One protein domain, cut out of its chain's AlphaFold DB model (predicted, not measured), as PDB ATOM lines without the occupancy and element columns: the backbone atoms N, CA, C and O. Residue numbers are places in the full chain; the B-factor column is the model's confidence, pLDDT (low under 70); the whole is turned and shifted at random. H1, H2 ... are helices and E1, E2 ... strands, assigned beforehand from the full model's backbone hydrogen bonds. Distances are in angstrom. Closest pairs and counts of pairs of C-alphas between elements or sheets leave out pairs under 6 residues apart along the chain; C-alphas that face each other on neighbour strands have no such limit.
ATOM      1  N   ILE A  65      -5.862 -19.022  10.187       75.00
ATOM      2  CA  ILE A  65      -6.980 -18.766   9.269       75.00
ATOM      3  C   ILE A  65      -6.557 -17.614   8.361       75.00
ATOM      4  O   ILE A  65      -6.229 -16.536   8.873       75.00
ATOM      5  N   ASP A  66      -6.568 -17.827   7.046       78.06
ATOM      6  CA  ASP A  66      -6.054 -16.826   6.107       78.06
ATOM      7  C   ASP A  66      -6.932 -15.576   6.071       78.06
ATOM      8  O   ASP A  66      -6.411 -14.470   6.220       78.06
ATOM      9  N   TRP A  67      -8.256 -15.737   5.945       82.25
ATOM     10  CA  TRP A  67      -9.192 -14.613   5.949       82.25
ATOM     11  C   TRP A  67     -10.502 -14.923   6.656       82.25
ATOM     12  O   TRP A  67     -11.147 -15.941   6.410       82.25
ATOM     13  N   VAL A  68     -10.927 -13.976   7.490       87.81
ATOM     14  CA  VAL A  68     -12.250 -13.940   8.117       87.81
ATOM     15  C   VAL A  68     -12.859 -12.572   7.861       87.81
ATOM     16  O   VAL A  68     -12.229 -11.563   8.171       87.81
ATOM     17  N   ILE A  69     -14.077 -12.547   7.328       87.19
ATOM     18  CA  ILE A  69     -14.906 -11.355   7.150       87.19
ATOM     19  C   ILE A  69     -16.135 -11.524   8.040       87.19
ATOM     20  O   ILE A  69     -16.888 -12.483   7.869       87.19
ATOM     21  N   GLU A  70     -16.334 -10.606   8.982       91.50
ATOM     22  CA  GLU A  70     -17.501 -10.589   9.872       91.50
ATOM     23  C   GLU A  70     -18.451  -9.449   9.507       91.50
ATOM     24  O   GLU A  70     -18.029  -8.319   9.232       91.50
ATOM     25  N   ARG A  71     -19.753  -9.746   9.536       87.19
ATOM     26  CA  ARG A  71     -20.803  -8.733   9.451       87.19
ATOM     27  C   ARG A  71     -22.068  -9.156  10.183       87.19
ATOM     28  O   ARG A  71     -22.702 -10.142   9.814       87.19
ATOM     29  N   LYS A  72     -22.491  -8.349  11.164       88.75
ATOM     30  CA  LYS A  72     -23.748  -8.540  11.918       88.75
ATOM     31  C   LYS A  72     -23.848  -9.946  12.544       88.75
ATOM     32  O   LYS A  72     -24.932 -10.510  12.644       88.75
ATOM     33  N   GLY A  73     -22.717 -10.513  12.968       88.44
ATOM     34  CA  GLY A  73     -22.636 -11.865  13.526       88.44
ATOM     35  C   GLY A  73     -22.630 -12.993  12.488       88.44
ATOM     36  O   GLY A  73     -22.694 -14.156  12.881       88.44
ATOM     37  N   ASN A  74     -22.540 -12.671  11.196       94.31
ATOM     38  CA  ASN A  74     -22.366 -13.621  10.098       94.31
ATOM     39  C   ASN A  74     -20.928 -13.582   9.568       94.31
ATOM     40  O   ASN A  74     -20.229 -12.580   9.731       94.31
ATOM     41  N   PHE A  75     -20.489 -14.667   8.933       95.38
ATOM     42  CA  PHE A  75     -19.081 -14.878   8.606       95.38
ATOM     43  C   PHE A  75     -18.861 -15.406   7.185       95.38
ATOM     44  O   PHE A  75     -19.552 -16.314   6.723       95.38
ATOM     45  N   ILE A  76     -17.838 -14.878   6.517       95.06
ATOM     46  CA  ILE A  76     -17.210 -15.499   5.346       95.06
ATOM     47  C   ILE A  76     -15.775 -15.816   5.746       95.06
ATOM     48  O   ILE A  76     -15.039 -14.933   6.185       95.06
ATOM     49  N   ILE A  77     -15.382 -17.074   5.617       94.81
ATOM     50  CA  ILE A  77     -14.043 -17.548   5.952       94.81
ATOM     51  C   ILE A  77     -13.427 -18.145   4.696       94.81
ATOM     52  O   ILE A  77     -14.076 -18.927   4.004       94.81
ATOM     53  N   MET A  78     -12.181 -17.787   4.408       93.38
ATOM     54  CA  MET A  78     -11.431 -18.324   3.277       93.38
ATOM     55  C   MET A  78     -10.081 -18.843   3.755       93.38
ATOM     56  O   MET A  78      -9.335 -18.119   4.413       93.38
ATOM     57  N   GLU A  79      -9.776 -20.086   3.400       93.44
ATOM     58  CA  GLU A  79      -8.481 -20.736   3.608       93.44
ATOM     59  C   GLU A  79      -7.843 -20.998   2.242       93.44
ATOM     60  O   GLU A  79      -8.364 -21.774   1.438       93.44
ATOM     61  N   PHE A  80      -6.698 -20.381   1.988       90.56
ATOM     62  CA  PHE A  80      -5.934 -20.517   0.762       90.56
ATOM     63  C   PHE A  80      -4.957 -21.691   0.865       90.56
ATOM     64  O   PHE A  80      -4.247 -21.886   1.852       90.56
ATOM     65  N   LYS A  81      -4.895 -22.503  -0.188       90.31
ATOM     66  CA  LYS A  81      -3.987 -23.643  -0.310       90.31
ATOM     67  C   LYS A  81      -3.250 -23.576  -1.635       90.31
ATOM     68  O   LYS A  81      -3.859 -23.416  -2.686       90.31
ATOM     69  N   ALA A  82      -1.938 -23.774  -1.589       89.06
ATOM     70  CA  ALA A  82      -1.168 -23.982  -2.803       89.06
ATOM     71  C   ALA A  82      -1.564 -25.319  -3.449       89.06
ATOM     72  O   ALA A  82      -1.600 -26.353  -2.769       89.06
ATOM     73  N   ILE A  83      -1.830 -25.291  -4.753       90.19
ATOM     74  CA  ILE A  83      -2.032 -26.485  -5.569       90.19
ATOM     75  C   ILE A  83      -0.665 -27.071  -5.903       90.19
ATOM     76  O   ILE A  83       0.243 -26.382  -6.370       90.19
ATOM     77  N   HIS A  84      -0.508 -28.368  -5.682       86.75
ATOM     78  CA  HIS A  84       0.691 -29.099  -6.057       86.75
ATOM     79  C   HIS A  84       0.278 -30.435  -6.658       86.75
ATOM     80  O   HIS A  84      -0.307 -31.241  -5.953       86.75
ATOM     81  N   ARG A  85       0.635 -30.694  -7.925       87.19
ATOM     82  CA  ARG A  85       0.207 -31.898  -8.672       87.19
ATOM     83  C   ARG A  85      -1.319 -32.070  -8.689       87.19
ATOM     84  O   ARG A  85      -1.807 -33.142  -8.365       87.19
ATOM     85  N   GLU A  86      -2.034 -30.998  -9.040       90.81
ATOM     86  CA  GLU A  86      -3.502 -31.011  -9.208       90.81
ATOM     87  C   GLU A  86      -4.277 -31.336  -7.919       90.81
ATOM     88  O   GLU A  86      -5.459 -31.653  -7.952       90.81
ATOM     89  N   GLU A  87      -3.636 -31.213  -6.755       92.06
ATOM     90  CA  GLU A  87      -4.272 -31.421  -5.457       92.06
ATOM     91  C   GLU A  87      -3.938 -30.300  -4.471       92.06
ATOM     92  O   GLU A  87      -2.862 -29.689  -4.506       92.06
ATOM     93  N   ILE A  88      -4.854 -30.072  -3.531       91.31
ATOM     94  CA  ILE A  88      -4.597 -29.300  -2.317       91.31
ATOM     95  C   ILE A  88      -4.520 -30.213  -1.100       91.31
ATOM     96  O   ILE A  88      -5.196 -31.235  -0.987       91.31
ATOM     97  N   GLY A  89      -3.681 -29.816  -0.145       89.00
ATOM     98  CA  GLY A  89      -3.452 -30.568   1.077       89.00
ATOM     99  C   GLY A  89      -4.007 -29.879   2.320       89.00
ATOM    100  O   GLY A  89      -3.520 -28.813   2.694       89.00
ATOM    101  N   ILE A  90      -4.920 -30.529   3.043       89.50
ATOM    102  CA  ILE A  90      -5.538 -29.985   4.263       89.50
ATOM    103  C   ILE A  90      -5.255 -30.907   5.449       89.50
ATOM    104  O   ILE A  90      -5.552 -32.099   5.421       89.50
ATOM    105  N   LYS A  91      -4.654 -30.385   6.522       85.12
ATOM    106  CA  LYS A  91      -4.366 -31.190   7.723       85.12
ATOM    107  C   LYS A  91      -5.664 -31.539   8.459       85.12
ATOM    108  O   LYS A  91      -6.559 -30.703   8.544       85.12
ATOM    109  N   LEU A  92      -5.725 -32.717   9.089       81.06
ATOM    110  CA  LEU A  92      -6.897 -33.173   9.855       81.06
ATOM    111  C   LEU A  92      -7.374 -32.134  10.874       81.06
ATOM    112  O   LEU A  92      -8.558 -31.834  10.937       81.06
ATOM    113  N   GLY A  93      -6.445 -31.567  11.649       80.50
ATOM    114  CA  GLY A  93      -6.776 -30.559  12.658       80.50
ATOM    115  C   GLY A  93      -7.404 -29.297  12.064       80.50
ATOM    116  O   GLY A  93      -8.328 -28.754  12.660       80.50
ATOM    117  N   GLN A  94      -6.962 -28.868  10.875       87.56
ATOM    118  CA  GLN A  94      -7.564 -27.725  10.183       87.56
ATOM    119  C   GLN A  94      -8.986 -28.058   9.735       87.56
ATOM    120  O   GLN A  94      -9.905 -27.305  10.036       87.56
ATOM    121  N   MET A  95      -9.185 -29.219   9.102       88.88
ATOM    122  CA  MET A  95     -10.516 -29.638   8.659       88.88
ATOM    123  C   MET A  95     -11.498 -29.737   9.834       88.88
ATOM    124  O   MET A  95     -12.565 -29.139   9.792       88.88
ATOM    125  N   LEU A  96     -11.099 -30.390  10.933       84.75
ATOM    126  CA  LEU A  96     -11.902 -30.476  12.160       84.75
ATOM    127  C   LEU A  96     -12.252 -29.100  12.738       84.75
ATOM    128  O   LEU A  96     -13.364 -28.892  13.222       84.75
ATOM    129  N   THR A  97     -11.295 -28.169  12.709       89.81
ATOM    130  CA  THR A  97     -11.494 -26.805  13.210       89.81
ATOM    131  C   THR A  97     -12.540 -26.088  12.373       89.81
ATOM    132  O   THR A  97     -13.511 -25.575  12.927       89.81
ATOM    133  N   TYR A  98     -12.398 -26.113  11.049       94.00
ATOM    134  CA  TYR A  98     -13.344 -25.468  10.147       94.00
ATOM    135  C   TYR A  98     -14.726 -26.128  10.172       94.00
ATOM    136  O   TYR A  98     -15.723 -25.413  10.174       94.00
ATOM    137  N   GLU A  99     -14.815 -27.459  10.277       91.94
ATOM    138  CA  GLU A  99     -16.086 -28.174  10.458       91.94
ATOM    139  C   GLU A  99     -16.822 -27.673  11.709       91.94
ATOM    140  O   GLU A  99     -17.995 -27.299  11.644       91.94
ATOM    141  N   LYS A 100     -16.124 -27.624  12.854       92.56
ATOM    142  CA  LYS A 100     -16.705 -27.185  14.132       92.56
ATOM    143  C   LYS A 100     -17.054 -25.704  14.133       92.56
ATOM    144  O   LYS A 100     -18.088 -25.330  14.683       92.56
ATOM    145  N   LEU A 101     -16.221 -24.877  13.511       93.06
ATOM    146  CA  LEU A 101     -16.456 -23.445  13.376       93.06
ATOM    147  C   LEU A 101     -17.689 -23.178  12.508       93.06
ATOM    148  O   LEU A 101     -18.617 -22.516  12.964       93.06
ATOM    149  N   HIS A 102     -17.753 -23.780  11.319       95.25
ATOM    150  CA  HIS A 102     -18.904 -23.692  10.423       95.25
ATOM    151  C   HIS A 102     -20.186 -24.190  11.105       95.25
ATOM    152  O   HIS A 102     -21.237 -23.569  10.981       95.25
ATOM    153  N   GLU A 103     -20.132 -25.303  11.846       94.00
ATOM    154  CA  GLU A 103     -21.267 -25.785  12.645       94.00
ATOM    155  C   GLU A 103     -21.719 -24.771  13.690       94.00
ATOM    156  O   GLU A 103     -22.915 -24.538  13.823       94.00
ATOM    157  N   ARG A 104     -20.786 -24.196  14.450       94.62
ATOM    158  CA  ARG A 104     -21.114 -23.324  15.578       94.62
ATOM    159  C   ARG A 104     -21.612 -21.956  15.126       94.62
ATOM    160  O   ARG A 104     -22.531 -21.434  15.748       94.62
ATOM    161  N   LEU A 105     -21.036 -21.397  14.066       94.50
ATOM    162  CA  LEU A 105     -21.409 -20.081  13.547       94.50
ATOM    163  C   LEU A 105     -22.720 -20.101  12.752       94.50
ATOM    164  O   LEU A 105     -23.409 -19.090  12.705       94.50
ATOM    165  N   ASN A 106     -23.114 -21.254  12.199       94.31
ATOM    166  CA  ASN A 106     -24.435 -21.433  11.585       94.31
ATOM    167  C   ASN A 106     -25.548 -21.801  12.595       94.31
ATOM    168  O   ASN A 106     -26.673 -22.114  12.204       94.31
ATOM    169  N   GLN A 107     -25.265 -21.827  13.904       92.00
ATOM    170  CA  GLN A 107     -26.296 -22.058  14.923       92.00
ATOM    171  C   GLN A 107     -27.065 -20.771  15.244       92.00
ATOM    172  O   GLN A 107     -26.562 -19.665  15.083       92.00
ATOM    173  N   ASN A 108     -28.286 -20.927  15.762       88.06
ATOM    174  CA  ASN A 108     -29.112 -19.833  16.289       88.06
ATOM    175  C   ASN A 108     -29.371 -18.679  15.298       88.06
ATOM    176  O   ASN A 108     -29.521 -17.535  15.714       88.06
ATOM    177  N   GLY A 109     -29.451 -18.986  14.000       86.00
ATOM    178  CA  GLY A 109     -29.773 -18.010  12.956       86.00
ATOM    179  C   GLY A 109     -28.575 -17.249  12.385       86.00
ATOM    180  O   GLY A 109     -28.783 -16.418  11.507       86.00
ATOM    181  N   GLY A 110     -27.350 -17.539  12.836       92.00
ATOM    182  CA  GLY A 110     -26.139 -17.058  12.171       92.00
ATOM    183  C   GLY A 110     -25.917 -17.751  10.825       92.00
ATOM    184  O   GLY A 110     -26.381 -18.872  10.604       92.00
ATOM    185  N   LYS A 111     -25.199 -17.079   9.927       95.56
ATOM    186  CA  LYS A 111     -24.759 -17.609   8.635       95.56
ATOM    187  C   LYS A 111     -23.241 -17.597   8.573       95.56
ATOM    188  O   LYS A 111     -22.603 -16.588   8.873       95.56
ATOM    189  N   CYS A 112     -22.655 -18.716   8.174       96.50
ATOM    190  CA  CYS A 112     -21.220 -18.833   7.985       96.50
ATOM    191  C   CYS A 112     -20.917 -19.644   6.732       96.50
ATOM    192  O   CYS A 112     -21.307 -20.806   6.646       96.50
ATOM    193  N   TYR A 113     -20.154 -19.046   5.827       96.88
ATOM    194  CA  TYR A 113     -19.589 -19.711   4.660       96.88
ATOM    195  C   TYR A 113     -18.105 -19.960   4.895       96.88
ATOM    196  O   TYR A 113     -17.398 -19.061   5.356       96.88
ATOM    197  N   VAL A 114     -17.628 -21.167   4.599       96.81
ATOM    198  CA  VAL A 114     -16.202 -21.494   4.701       96.81
ATOM    199  C   VAL A 114     -15.727 -22.061   3.374       96.81
ATOM    200  O   VAL A 114     -16.141 -23.147   2.973       96.81
ATOM    201  N   TYR A 115     -14.831 -21.336   2.715       96.38
ATOM    202  CA  TYR A 115     -14.256 -21.707   1.430       96.38
ATOM    203  C   TYR A 115     -12.811 -22.160   1.584       96.38
ATOM    204  O   TYR A 115     -11.996 -21.472   2.200       96.38
ATOM    205  N   PHE A 116     -12.478 -23.288   0.967       95.62
ATOM    206  CA  PHE A 116     -11.094 -23.633   0.665       95.62
ATOM    207  C   PHE A 116     -10.793 -23.209  -0.763       95.62
ATOM    208  O   PHE A 116     -11.518 -23.594  -1.680       95.62
ATOM    209  N   VAL A 117      -9.732 -22.426  -0.937       95.31
ATOM    210  CA  VAL A 117      -9.338 -21.824  -2.211       95.31
ATOM    211  C   VAL A 117      -7.975 -22.375  -2.620       95.31
ATOM    212  O   VAL A 117      -6.956 -22.075  -2.006       95.31
ATOM    213  N   GLY A 118      -7.952 -23.216  -3.645       94.25
ATOM    214  CA  GLY A 118      -6.755 -23.703  -4.309       94.25
ATOM    215  C   GLY A 118      -6.196 -22.663  -5.278       94.25
ATOM    216  O   GLY A 118      -6.900 -22.205  -6.179       94.25
ATOM    217  N   CYS A 119      -4.919 -22.321  -5.116       90.69
ATOM    218  CA  CYS A 119      -4.207 -21.364  -5.961       90.69
ATOM    219  C   CYS A 119      -2.912 -21.963  -6.518       90.69
ATOM    220  O   CYS A 119      -2.183 -22.660  -5.808       90.69
ATOM    221  N   GLY A 120      -2.605 -21.653  -7.779       85.81
ATOM    222  CA  GLY A 120      -1.280 -21.893  -8.349       85.81
ATOM    223  C   GLY A 120      -0.212 -21.028  -7.670       85.81
ATOM    224  O   GLY A 120      -0.512 -19.952  -7.153       85.81
ATOM    225  N   TYR A 121       1.043 -21.489  -7.672       74.62
ATOM    226  CA  TYR A 121       2.178 -20.732  -7.116       74.62
ATOM    227  C   TYR A 121       2.449 -19.415  -7.860       74.62
ATOM    228  O   TYR A 121       3.061 -18.507  -7.309       74.62
ATOM    229  N   ASP A 122       2.005 -19.328  -9.107       78.44
ATOM    230  CA  ASP A 122       2.158 -18.218 -10.041       78.44
ATOM    231  C   ASP A 122       0.869 -17.397 -10.204       78.44
ATOM    232  O   ASP A 122       0.741 -16.624 -11.155       78.44
ATOM    233  N   LEU A 123      -0.096 -17.555  -9.288       80.12
ATOM    234  CA  LEU A 123      -1.345 -16.806  -9.330       80.12
ATOM    235  C   LEU A 123      -1.078 -15.295  -9.254       80.12
ATOM    236  O   LEU A 123      -0.693 -14.763  -8.212       80.12
ATOM    237  N   ASP A 124      -1.357 -14.590 -10.347       79.25
ATOM    238  CA  ASP A 124      -1.389 -13.130 -10.369       79.25
ATOM    239  C   ASP A 124      -2.765 -12.636  -9.923       79.25
ATOM    240  O   ASP A 124      -3.718 -12.641 -10.707       79.25
ATOM    241  N   PHE A 125      -2.883 -12.163  -8.680       74.06
ATOM    242  CA  PHE A 125      -4.171 -11.653  -8.207       74.06
ATOM    243  C   PHE A 125      -4.546 -10.274  -8.782       74.06
ATOM    244  O   PHE A 125      -5.639  -9.780  -8.509       74.06
ATOM    245  N   ASN A 126      -3.696  -9.642  -9.600       78.94
ATOM    246  CA  ASN A 126      -4.102  -8.471 -10.383       78.94
ATOM    247  C   ASN A 126      -4.821  -8.859 -11.676       78.94
ATOM    248  O   ASN A 126      -5.429  -8.002 -12.319       78.94
ATOM    249  N   ASN A 127      -4.765 -10.132 -12.069       84.75
ATOM    250  CA  ASN A 127      -5.498 -10.642 -13.209       84.75
ATOM    251  C   ASN A 127      -6.880 -11.149 -12.749       84.75
ATOM    252  O   ASN A 127      -6.985 -12.255 -12.217       84.75
ATOM    253  N   PRO A 128      -7.974 -10.407 -13.003       85.06
ATOM    254  CA  PRO A 128      -9.316 -10.810 -12.573       85.06
ATOM    255  C   PRO A 128      -9.793 -12.121 -13.212       85.06
ATOM    256  O   PRO A 128     -10.715 -12.747 -12.698       85.06
ATOM    257  N   ASN A 129      -9.188 -12.535 -14.329       91.62
ATOM    258  CA  ASN A 129      -9.508 -13.785 -15.016       91.62
ATOM    259  C   ASN A 129      -8.615 -14.953 -14.583       91.62
ATOM    260  O   ASN A 129      -8.729 -16.026 -15.172       91.62
ATOM    261  N   ALA A 130      -7.709 -14.755 -13.623       90.06
ATOM    262  CA  ALA A 130      -6.863 -15.837 -13.149       90.06
ATOM    263  C   ALA A 130      -7.717 -16.927 -12.478       90.06
ATOM    264  O   ALA A 130      -8.621 -16.586 -11.704       90.06
ATOM    265  N   PRO A 131      -7.470 -18.212 -12.785       94.25
ATOM    266  CA  PRO A 131      -8.262 -19.305 -12.252       94.25
ATOM    267  C   PRO A 131      -7.879 -19.601 -10.801       94.25
ATOM    268  O   PRO A 131      -6.706 -19.576 -10.419       94.25
ATOM    269  N   VAL A 132      -8.890 -19.913 -10.004       95.25
ATOM    270  CA  VAL A 132      -8.778 -20.459  -8.655       95.25
ATOM    271  C   VAL A 132      -9.785 -21.592  -8.511       95.25
ATOM    272  O   VAL A 132     -10.850 -21.577  -9.122       95.25
ATOM    273  N   TRP A 133      -9.463 -22.576  -7.684       97.00
ATOM    274  CA  TRP A 133     -10.334 -23.720  -7.444       97.00
ATOM    275  C   TRP A 133     -10.950 -23.570  -6.073       97.00
ATOM    276  O   TRP A 133     -10.225 -23.360  -5.106       97.00
ATOM    277  N   ILE A 134     -12.265 -23.675  -5.954       96.56
ATOM    278  CA  ILE A 134     -12.938 -23.519  -4.671       96.56
ATOM    279  C   ILE A 134     -13.787 -24.729  -4.321       96.56
ATOM    280  O   ILE A 134     -14.353 -25.404  -5.177       96.56
ATOM    281  N   PHE A 135     -13.934 -24.976  -3.029       95.06
ATOM    282  CA  PHE A 135     -15.092 -25.697  -2.529       95.06
ATOM    283  C   PHE A 135     -15.557 -25.103  -1.206       95.06
ATOM    284  O   PHE A 135     -14.767 -24.547  -0.438       95.06
ATOM    285  N   GLU A 136     -16.851 -25.239  -0.936       95.12
ATOM    286  CA  GLU A 136     -17.481 -24.741   0.284       95.12
ATOM    287  C   GLU A 136     -17.667 -25.880   1.302       95.12
ATOM    288  O   GLU A 136     -17.933 -27.031   0.944       95.12
ATOM    289  N   MET A 137     -17.522 -25.578   2.590       94.19
ATOM    290  CA  MET A 137     -17.575 -26.548   3.684       94.19
ATOM    291  C   MET A 137     -18.880 -27.349   3.739       94.19
ATOM    292  O   MET A 137     -18.873 -28.519   4.117       94.19
ATOM    293  N   GLN A 138     -20.015 -26.787   3.341       90.88
ATOM    294  CA  GLN A 138     -21.273 -27.519   3.261       90.88
ATOM    295  C   GLN A 138     -21.223 -28.643   2.217       90.88
ATOM    296  O   GLN A 138     -21.882 -29.665   2.418       90.88
ATOM    297  N   LEU A 139     -20.453 -28.501   1.129       89.44
ATOM    298  CA  LEU A 139     -20.214 -29.591   0.171       89.44
ATOM    299  C   LEU A 139     -19.367 -30.693   0.808       89.44
ATOM    300  O   LEU A 139     -19.733 -31.865   0.725       89.44
ATOM    301  N   TRP A 140     -18.301 -30.314   1.519       88.88
ATOM    302  CA  TRP A 140     -17.475 -31.246   2.290       88.88
ATOM    303  C   TRP A 140     -18.309 -32.042   3.308       88.88
ATOM    304  O   TRP A 140     -18.296 -33.271   3.316       88.88
ATOM    305  N   LYS A 141     -19.116 -31.350   4.121       84.19
ATOM    306  CA  LYS A 141     -19.965 -31.955   5.160       84.19
ATOM    307  C   LYS A 141     -21.053 -32.883   4.621       84.19
ATOM    308  O   LYS A 141     -21.552 -33.719   5.367       84.19
ATOM    309  N   LYS A 142     -21.454 -32.715   3.360       86.25
ATOM    310  CA  LYS A 142     -22.415 -33.590   2.672       86.25
ATOM    311  C   LYS A 142     -21.745 -34.785   1.987       86.25
ATOM    312  O   LYS A 142     -22.404 -35.457   1.202       86.25
ATOM    313  N   GLU A 143     -20.458 -35.021   2.259       74.75
ATOM    314  CA  GLU A 143     -19.630 -36.037   1.596       74.75
ATOM    315  C   GLU A 143     -19.571 -35.851   0.067       74.75
ATOM    316  O   GLU A 143     -19.341 -36.795  -0.682       74.75
ATOM    317  N   GLY A 144     -19.771 -34.617  -0.412       67.19
ATOM    318  CA  GLY A 144     -19.802 -34.292  -1.839       67.19
ATOM    319  C   GLY A 144     -18.424 -34.191  -2.493       67.19
ATOM    320  O   GLY A 144     -18.353 -34.028  -3.706       67.19
ATOM    321  N   ILE A 145     -17.344 -34.273  -1.710       70.81
ATOM    322  CA  ILE A 145     -15.964 -34.099  -2.175       70.81
ATOM    323  C   ILE A 145     -15.168 -35.364  -1.849       70.81
ATOM    324  O   ILE A 145     -14.885 -35.623  -0.674       70.81
ATOM    325  N   PRO A 146     -14.796 -36.159  -2.865       76.12
ATOM    326  CA  PRO A 146     -13.863 -37.260  -2.698       76.12
ATOM    327  C   PRO A 146     -12.502 -36.745  -2.230       76.12
ATOM    328  O   PRO A 146     -12.018 -35.708  -2.678       76.12
ATOM    329  N   PHE A 147     -11.865 -37.486  -1.330       73.75
ATOM    330  CA  PHE A 147     -10.521 -37.166  -0.868       73.75
ATOM    331  C   PHE A 147      -9.673 -38.425  -0.766       73.75
ATOM    332  O   PHE A 147     -10.141 -39.497  -0.372       73.75
ATOM    333  N   ASN A 148      -8.386 -38.277  -1.059       62.50
ATOM    334  CA  ASN A 148      -7.409 -39.322  -0.828       62.50
ATOM    335  C   ASN A 148      -6.807 -39.180   0.579       62.50
ATOM    336  O   ASN A 148      -6.618 -38.083   1.114       62.50
ATOM    337  N   THR A 149      -6.507 -40.319   1.194       57.09
ATOM    338  CA  THR A 149      -5.947 -40.417   2.547       57.09
ATOM    339  C   THR A 149      -4.480 -40.819   2.559       57.09
ATOM    340  O   THR A 149      -3.952 -41.080   3.640       57.09
ATOM    341  N   GLN A 150      -3.820 -40.871   1.389       51.09
ATOM    342  CA  GLN A 150      -2.425 -41.291   1.233       51.09
ATOM    343  C   GLN A 150      -1.454 -40.453   2.082       51.09
ATOM    344  O   GLN A 150      -0.795 -39.516   1.654       51.09
ATOM    345  N   SER A 151      -1.322 -40.870   3.330       43.47
ATOM    346  CA  SER A 151      -0.183 -40.668   4.193       43.47
ATOM    347  C   SER A 151       0.104 -42.057   4.732       43.47
ATOM    348  O   SER A 151      -0.650 -42.569   5.555       43.47
ATOM    349  N   THR A 152       1.192 -42.664   4.274       40.09
ATOM    350  CA  THR A 152       1.752 -43.976   4.660       40.09
ATOM    351  C   THR A 152       2.126 -44.099   6.153       40.09
ATOM    352  O   THR A 152       2.970 -44.904   6.531       40.09
ATOM    353  N   SER A 153       1.501 -43.322   7.041       42.97
ATOM    354  CA  SER A 153       1.728 -43.348   8.482       42.97
ATOM    355  C   SER A 153       0.597 -44.131   9.165       42.97
ATOM    356  O   SER A 153      -0.546 -43.678   9.118       42.97
ATOM    357  N   PRO A 154       0.893 -45.226   9.890       40.94
ATOM    358  CA  PRO A 154      -0.092 -46.090  10.560       40.94
ATOM    359  C   PRO A 154      -0.723 -45.465  11.820       40.94
ATOM    360  O   PRO A 154      -1.103 -46.157  12.755       40.94
ATOM    361  N   LEU A 155      -0.823 -44.138  11.881       44.00
ATOM    362  CA  LEU A 155      -1.307 -43.405  13.045       44.00
ATOM    363  C   LEU A 155      -2.543 -42.605  12.642       44.00
ATOM    364  O   LEU A 155      -2.465 -41.394  12.409       44.00
ATOM    365  N   THR A 156      -3.659 -43.321  12.528       50.59
ATOM    366  CA  THR A 156      -5.007 -42.761  12.431       50.59
ATOM    367  C   THR A 156      -5.468 -42.337  13.826       50.59
ATOM    368  O   THR A 156      -5.302 -43.068  14.802       50.59
ATOM    369  N   PHE A 157      -6.048 -41.144  13.954       50.03
ATOM    370  CA  PHE A 157      -6.795 -40.788  15.164       50.03
ATOM    371  C   PHE A 157      -8.227 -41.286  14.960       50.03
ATOM    372  O   PHE A 157      -8.973 -40.699  14.178       50.03
ATOM    373  N   GLY A 158      -8.586 -42.420  15.568       55.66
ATOM    374  CA  GLY A 158      -9.934 -42.993  15.457       55.66
ATOM    375  C   GLY A 158     -10.395 -43.244  14.012       55.66
ATOM    376  O   GLY A 158     -11.494 -42.838  13.653       55.66
ATOM    377  N   ASN A 159      -9.554 -43.873  13.179       62.47
ATOM    378  CA  ASN A 159      -9.787 -44.146  11.746       62.47
ATOM    379  C   ASN A 159      -9.788 -42.931  10.796       62.47
ATOM    380  O   ASN A 159     -10.030 -43.111   9.604       62.47
ATOM    381  N   ARG A 160      -9.463 -41.715  11.257       65.38
ATOM    382  CA  ARG A 160      -9.300 -40.548  10.367       65.38
ATOM    383  C   ARG A 160      -7.857 -40.391   9.859       65.38
ATOM    384  O   ARG A 160      -6.918 -40.654  10.621       65.38
ATOM    385  N   PRO A 161      -7.657 -39.944   8.602       71.75
ATOM    386  CA  PRO A 161      -6.331 -39.665   8.054       71.75
ATOM    387  C   PRO A 161      -5.706 -38.435   8.719       71.75
ATOM    388  O   PRO A 161      -6.411 -37.571   9.223       71.75
ATOM    389  N   ARG A 162      -4.373 -38.307   8.692       73.31
ATOM    390  CA  ARG A 162      -3.665 -37.120   9.227       73.31
ATOM    391  C   ARG A 162      -3.805 -35.876   8.348       73.31
ATOM    392  O   ARG A 162      -3.658 -34.752   8.831       73.31
ATOM    393  N   LYS A 163      -4.029 -36.088   7.055       82.44
ATOM    394  CA  LYS A 163      -4.122 -35.067   6.020       82.44
ATOM    395  C   LYS A 163      -5.066 -35.573   4.933       82.44
ATOM    396  O   LYS A 163      -5.052 -36.762   4.626       82.44
ATOM    397  N   TYR A 164      -5.856 -34.662   4.395       87.19
ATOM    398  CA  TYR A 164      -6.729 -34.854   3.253       87.19
ATOM    399  C   TYR A 164      -6.050 -34.279   2.015       87.19
ATOM    400  O   TYR A 164      -5.474 -33.188   2.082       87.19
ATOM    401  N   PHE A 165      -6.112 -35.026   0.921       88.88
ATOM    402  CA  PHE A 165      -5.728 -34.563  -0.404       88.88
ATOM    403  C   PHE A 165      -6.984 -34.490  -1.258       88.88
ATOM    404  O   PHE A 165      -7.734 -35.467  -1.324       88.88
ATOM    405  N   ILE A 166      -7.234 -33.318  -1.824       90.81
ATOM    406  CA  ILE A 166      -8.422 -33.033  -2.625       90.81
ATOM    407  C   ILE A 166      -7.930 -32.633  -4.005       90.81
ATOM    408  O   ILE A 166      -7.194 -31.654  -4.122       90.81
ATOM    409  N   GLU A 167      -8.307 -33.418  -5.007       92.56
ATOM    410  CA  GLU A 167      -7.991 -33.149  -6.408       92.56
ATOM    411  C   GLU A 167      -8.821 -31.962  -6.907       92.56
ATOM    412  O   GLU A 167      -9.986 -31.799  -6.530       92.56
ATOM    413  N   THR A 168      -8.230 -31.132  -7.763       92.31
ATOM    414  CA  THR A 168      -8.882 -29.949  -8.340       92.31
ATOM    415  C   THR A 168     -10.112 -30.304  -9.170       92.31
ATOM    416  O   THR A 168     -11.032 -29.497  -9.238       92.31
ATOM    417  N   ASP A 169     -10.183 -31.521  -9.713       91.94
ATOM    418  CA  ASP A 169     -11.342 -32.049 -10.450       91.94
ATOM    419  C   ASP A 169     -12.613 -32.168  -9.589       91.94
ATOM    420  O   ASP A 169     -13.727 -32.218 -10.112       91.94
ATOM    421  N   TYR A 170     -12.464 -32.202  -8.260       90.56
ATOM    422  CA  TYR A 170     -13.576 -32.200  -7.303       90.56
ATOM    423  C   TYR A 170     -13.872 -30.812  -6.724       90.56
ATOM    424  O   TYR A 170     -14.690 -30.679  -5.811       90.56
ATOM    425  N   MET A 171     -13.198 -29.784  -7.232       94.31
ATOM    426  CA  MET A 171     -13.380 -28.387  -6.866       94.31
ATOM    427  C   MET A 171     -14.005 -27.627  -8.038       94.31
ATOM    428  O   MET A 171     -13.882 -28.011  -9.197       94.31
ATOM    429  N   GLU A 172     -14.685 -26.528  -7.738       95.44
ATOM    430  CA  GLU A 172     -15.212 -25.629  -8.758       95.44
ATOM    431  C   GLU A 172     -14.102 -24.676  -9.214       95.44
ATOM    432  O   GLU A 172     -13.588 -23.894  -8.414       95.44
ATOM    433  N   GLU A 173     -13.718 -24.743 -10.489       96.31
ATOM    434  CA  GLU A 173     -12.843 -23.738 -11.091       96.31
ATOM    435  C   GLU A 173     -13.645 -22.458 -11.348       96.31
ATOM    436  O   GLU A 173     -14.610 -22.457 -12.113       96.31
ATOM    437  N   ILE A 174     -13.220 -21.366 -10.721       96.81
ATOM    438  CA  ILE A 174     -13.777 -20.031 -10.921       96.81
ATOM    439  C   ILE A 174     -12.653 -19.040 -11.198       96.81
ATOM    440  O   ILE A 174     -11.482 -19.264 -10.889       96.81
ATOM    441  N   LYS A 175     -13.000 -17.889 -11.750       95.00
ATOM    442  CA  LYS A 175     -12.083 -16.762 -11.884       95.00
ATOM    443  C   LYS A 175     -11.985 -15.999 -10.575       95.00
ATOM    444  O   LYS A 175     -12.937 -15.920  -9.800       95.00
ATOM    445  N   LEU A 176     -10.868 -15.315 -10.379       86.62
ATOM    446  CA  LEU A 176     -10.674 -14.458  -9.216       86.62
ATOM    447  C   LEU A 176     -11.769 -13.383  -9.064       86.62
ATOM    448  O   LEU A 176     -12.208 -13.096  -7.951       86.62
ATOM    449  N   ILE A 177     -12.262 -12.819 -10.171       87.19
ATOM    450  CA  ILE A 177     -13.390 -11.876 -10.136       87.19
ATOM    451  C   ILE A 177     -14.696 -12.530  -9.674       87.19
ATOM    452  O   ILE A 177     -15.497 -11.893  -8.997       87.19
ATOM    453  N   GLU A 178     -14.908 -13.802 -10.003       94.12
ATOM    454  CA  GLU A 178     -16.088 -14.558  -9.582       94.12
ATOM    455  C   GLU A 178     -16.000 -14.886  -8.086       94.12
ATOM    456  O   GLU A 178     -17.004 -14.790  -7.380       94.12
ATOM    457  N   LEU A 179     -14.792 -15.143  -7.562       92.19
ATOM    458  CA  LEU A 179     -14.559 -15.259  -6.118       92.19
ATOM    459  C   LEU A 179     -14.900 -13.949  -5.395       92.19
ATOM    460  O   LEU A 179     -15.574 -13.969  -4.367       92.19
ATOM    461  N   GLN A 180     -14.494 -12.800  -5.945       87.00
ATOM    462  CA  GLN A 180     -14.862 -11.500  -5.379       87.00
ATOM    463  C   GLN A 180     -16.382 -11.282  -5.391       87.00
ATOM    464  O   GLN A 180     -16.954 -10.882  -4.379       87.00
ATOM    465  N   GLN A 181     -17.047 -11.589  -6.505       90.19
ATOM    466  CA  GLN A 181     -18.504 -11.483  -6.625       90.19
ATOM    467  C   GLN A 181     -19.237 -12.410  -5.647       90.19
ATOM    468  O   GLN A 181     -20.291 -12.048  -5.128       90.19
ATOM    469  N   LEU A 182     -18.681 -13.589  -5.363       94.88
ATOM    470  CA  LEU A 182     -19.211 -14.513  -4.366       94.88
ATOM    471  C   LEU A 182     -19.133 -13.924  -2.950       94.88
ATOM    472  O   LEU A 182     -20.110 -13.999  -2.205       94.88
ATOM    473  N   ILE A 183     -18.007 -13.298  -2.598       90.81
ATOM    474  CA  ILE A 183     -17.836 -12.592  -1.318       90.81
ATOM    475  C   ILE A 183     -18.826 -11.425  -1.214       90.81
ATOM    476  O   ILE A 183     -19.504 -11.294  -0.195       90.81
ATOM    477  N   ASP A 184     -18.948 -10.609  -2.265       87.06
ATOM    478  CA  ASP A 184     -19.885  -9.479  -2.308       87.06
ATOM    479  C   ASP A 184     -21.334  -9.937  -2.117       87.06
ATOM    480  O   ASP A 184     -22.072  -9.358  -1.323       87.06
ATOM    481  N   LYS A 185     -21.730 -11.014  -2.800       94.19
ATOM    482  CA  LYS A 185     -23.070 -11.597  -2.688       94.19
ATOM    483  C   LYS A 185     -23.393 -11.998  -1.247       94.19
ATOM    484  O   LYS A 185     -24.481 -11.697  -0.761       94.19
ATOM    485  N   HIS A 186     -22.468 -12.673  -0.566       93.62
ATOM    486  CA  HIS A 186     -22.648 -13.073   0.835       93.62
ATOM    487  C   HIS A 186     -22.666 -11.869   1.774       93.62
ATOM    488  O   HIS A 186     -23.449 -11.821   2.716       93.62
ATOM    489  N   TRP A 187     -21.835 -10.864   1.500       87.38
ATOM    490  CA  TRP A 187     -21.844  -9.616   2.251       87.38
ATOM    491  C   TRP A 187     -23.196  -8.896   2.147       87.38
ATOM    492  O   TRP A 187     -23.756  -8.486   3.162       87.38
ATOM    493  N   GLU A 188     -23.752  -8.780   0.940       89.50
ATOM    494  CA  GLU A 188     -25.081  -8.203   0.707       89.50
ATOM    495  C   GLU A 188     -26.192  -9.021   1.375       89.50
ATOM    496  O   GLU A 188     -27.136  -8.451   1.924       89.50
ATOM    497  N   GLU A 189     -26.074 -10.350   1.386       93.81
ATOM    498  CA  GLU A 189     -26.984 -11.228   2.124       93.81
ATOM    499  C   GLU A 189     -26.975 -10.930   3.630       93.81
ATOM    500  O   GLU A 189     -28.025 -10.988   4.267       93.81
ATOM    501  N   PHE A 190     -25.818 -10.603   4.207       91.38
ATOM    502  CA  PHE A 190     -25.689 -10.287   5.633       91.38
ATOM    503  C   PHE A 190     -26.245  -8.910   6.003       91.38
ATOM    504  O   PHE A 190     -26.400  -8.612   7.190       91.38
ATOM    505  N   GLU A 191     -26.530  -8.052   5.021       84.06
ATOM    506  CA  GLU A 191     -27.148  -6.753   5.271       84.06
ATOM    507  C   GLU A 191     -28.660  -6.822   5.494       84.06
ATOM    508  O   GLU A 191     -29.193  -5.927   6.161       84.06
ATOM    509  N   GLN A 192     -29.309  -7.861   4.962       75.19
ATOM    510  CA  GLN A 192     -30.752  -8.113   5.057       75.19
ATOM    511  C   GLN A 192     -31.144  -8.648   6.436       75.19
ATOM    512  O   GLN A 192     -32.194  -8.190   6.942       75.19
TER     513      GLN A 192
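This is residues 65 to 192 of the 192 residues of an uncharacterized protein of Nitrosopumilales archaeon CG_4_9_14_0_2_um_filter_34_16 (UniProt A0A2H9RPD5). A strongly twisted sheet of five strands curls round the long helix H3 on one of its faces, while helix H1 runs along E4 on the other face. A small sheet of two strands, E3 and E6, is partly face to face with the large sheet, its strands crossed to those of the large one, and the long loop of residues 142 to 162 reaches out beyond it. The printed part has 128 residues with seven named strands and three named helices, in the order E1 E2 E3 H1 E4 E5 H2 E6 E7 H3, a mixed class of helices and strands. The large sheet runs E1 E2 E4 E5 E7 and is mixed; the small one is antiparallel. The whole is compact, with a radius of gyration of the C-alphas of 15.3 A, and spans 49 by 39 by 22 A.

Start at the edge strand E1, residues 67 to 71, which forms a hairpin with E2, residues 74 to 82: they are antiparallel at 168 degrees, and N 69 and O 76 are 2.8 A apart, within hydrogen-bond range. Beside E2 look for E4, residues 112 to 119, parallel to it at 17 degrees, with N 115 and O 77 at 2.8 A. E4 forms a hairpin with E5, residues 131 to 136, antiparallel at 147 degrees, with N 118 and O 133 at 2.7 A. The other edge strand is E7, residues 172 to 175, antiparallel to E5 at 134 degrees, with N 132 and O 174 at 2.8 A. E3, residues 87 to 91, and E6, residues 163 to 167, are antiparallel at 159 degrees, with N 164 and O 90 at 2.8 A. The two sheets form a sandwich, two sheets face to face: their facing parts are 9.9 A centre to centre, their best planes are 37 degrees apart and their strands stand at 65 degrees. The closest C-alphas of E2 and E3 are those of Lys 81 and Ile 88, 6.0 A apart. H1, residues 92 to 105, is on the large sheet at a height over the sheet of 10.2 A, over E4 and along the strands, at 4 degrees to E4 on the local plane. H3, residues 176 to 191, is on the opposite face, giving three layers, helices on both faces of a sheet; its closest C-alphas to E1 are those of Phe 190 and Arg 71, 6.4 A apart. H2, residues 137 to 141, only grazes the large sheet with residues 137 to 139. H1 touches H2 with its residues 98 to 102 alone, the closest C-alphas being those of Glu 99 and Met 137 at 7.1 A. H3 is apart from H1 and H2. In H1, H2 and H3 every O i to N i+4 pair is within hydrogen-bond range.

Find C-alpha 67 at (-9.192, -14.613, 5.949), where E1 begins; it runs 13.5 A. E2 follows over 26.9 A, then E3 over 13.2 A, H1 over 19.9 A and E4 over 22.1 A, ending at C-alpha 119, (-4.207, -21.364, -5.961). Read on through E5, 16.5 A, H2, 6.1 A, E6, 13.2 A, and E7, 9.9 A. From C-alpha 176 H3 runs 23.3 A to C-alpha 191 at (-27.148, -6.753, 5.271).

The two C-alphas farthest apart are those of Pro 154 and Gln 192, 49.1 A. The printed part has no cut and ends at residue 192, the chain's last. Two links are long: E4 to E5 with 11 residues and H2 to E6 with 21. The mean pLDDT of the printed part is 85.0; look for values under 70 at residue 144 and residues 148 to 160.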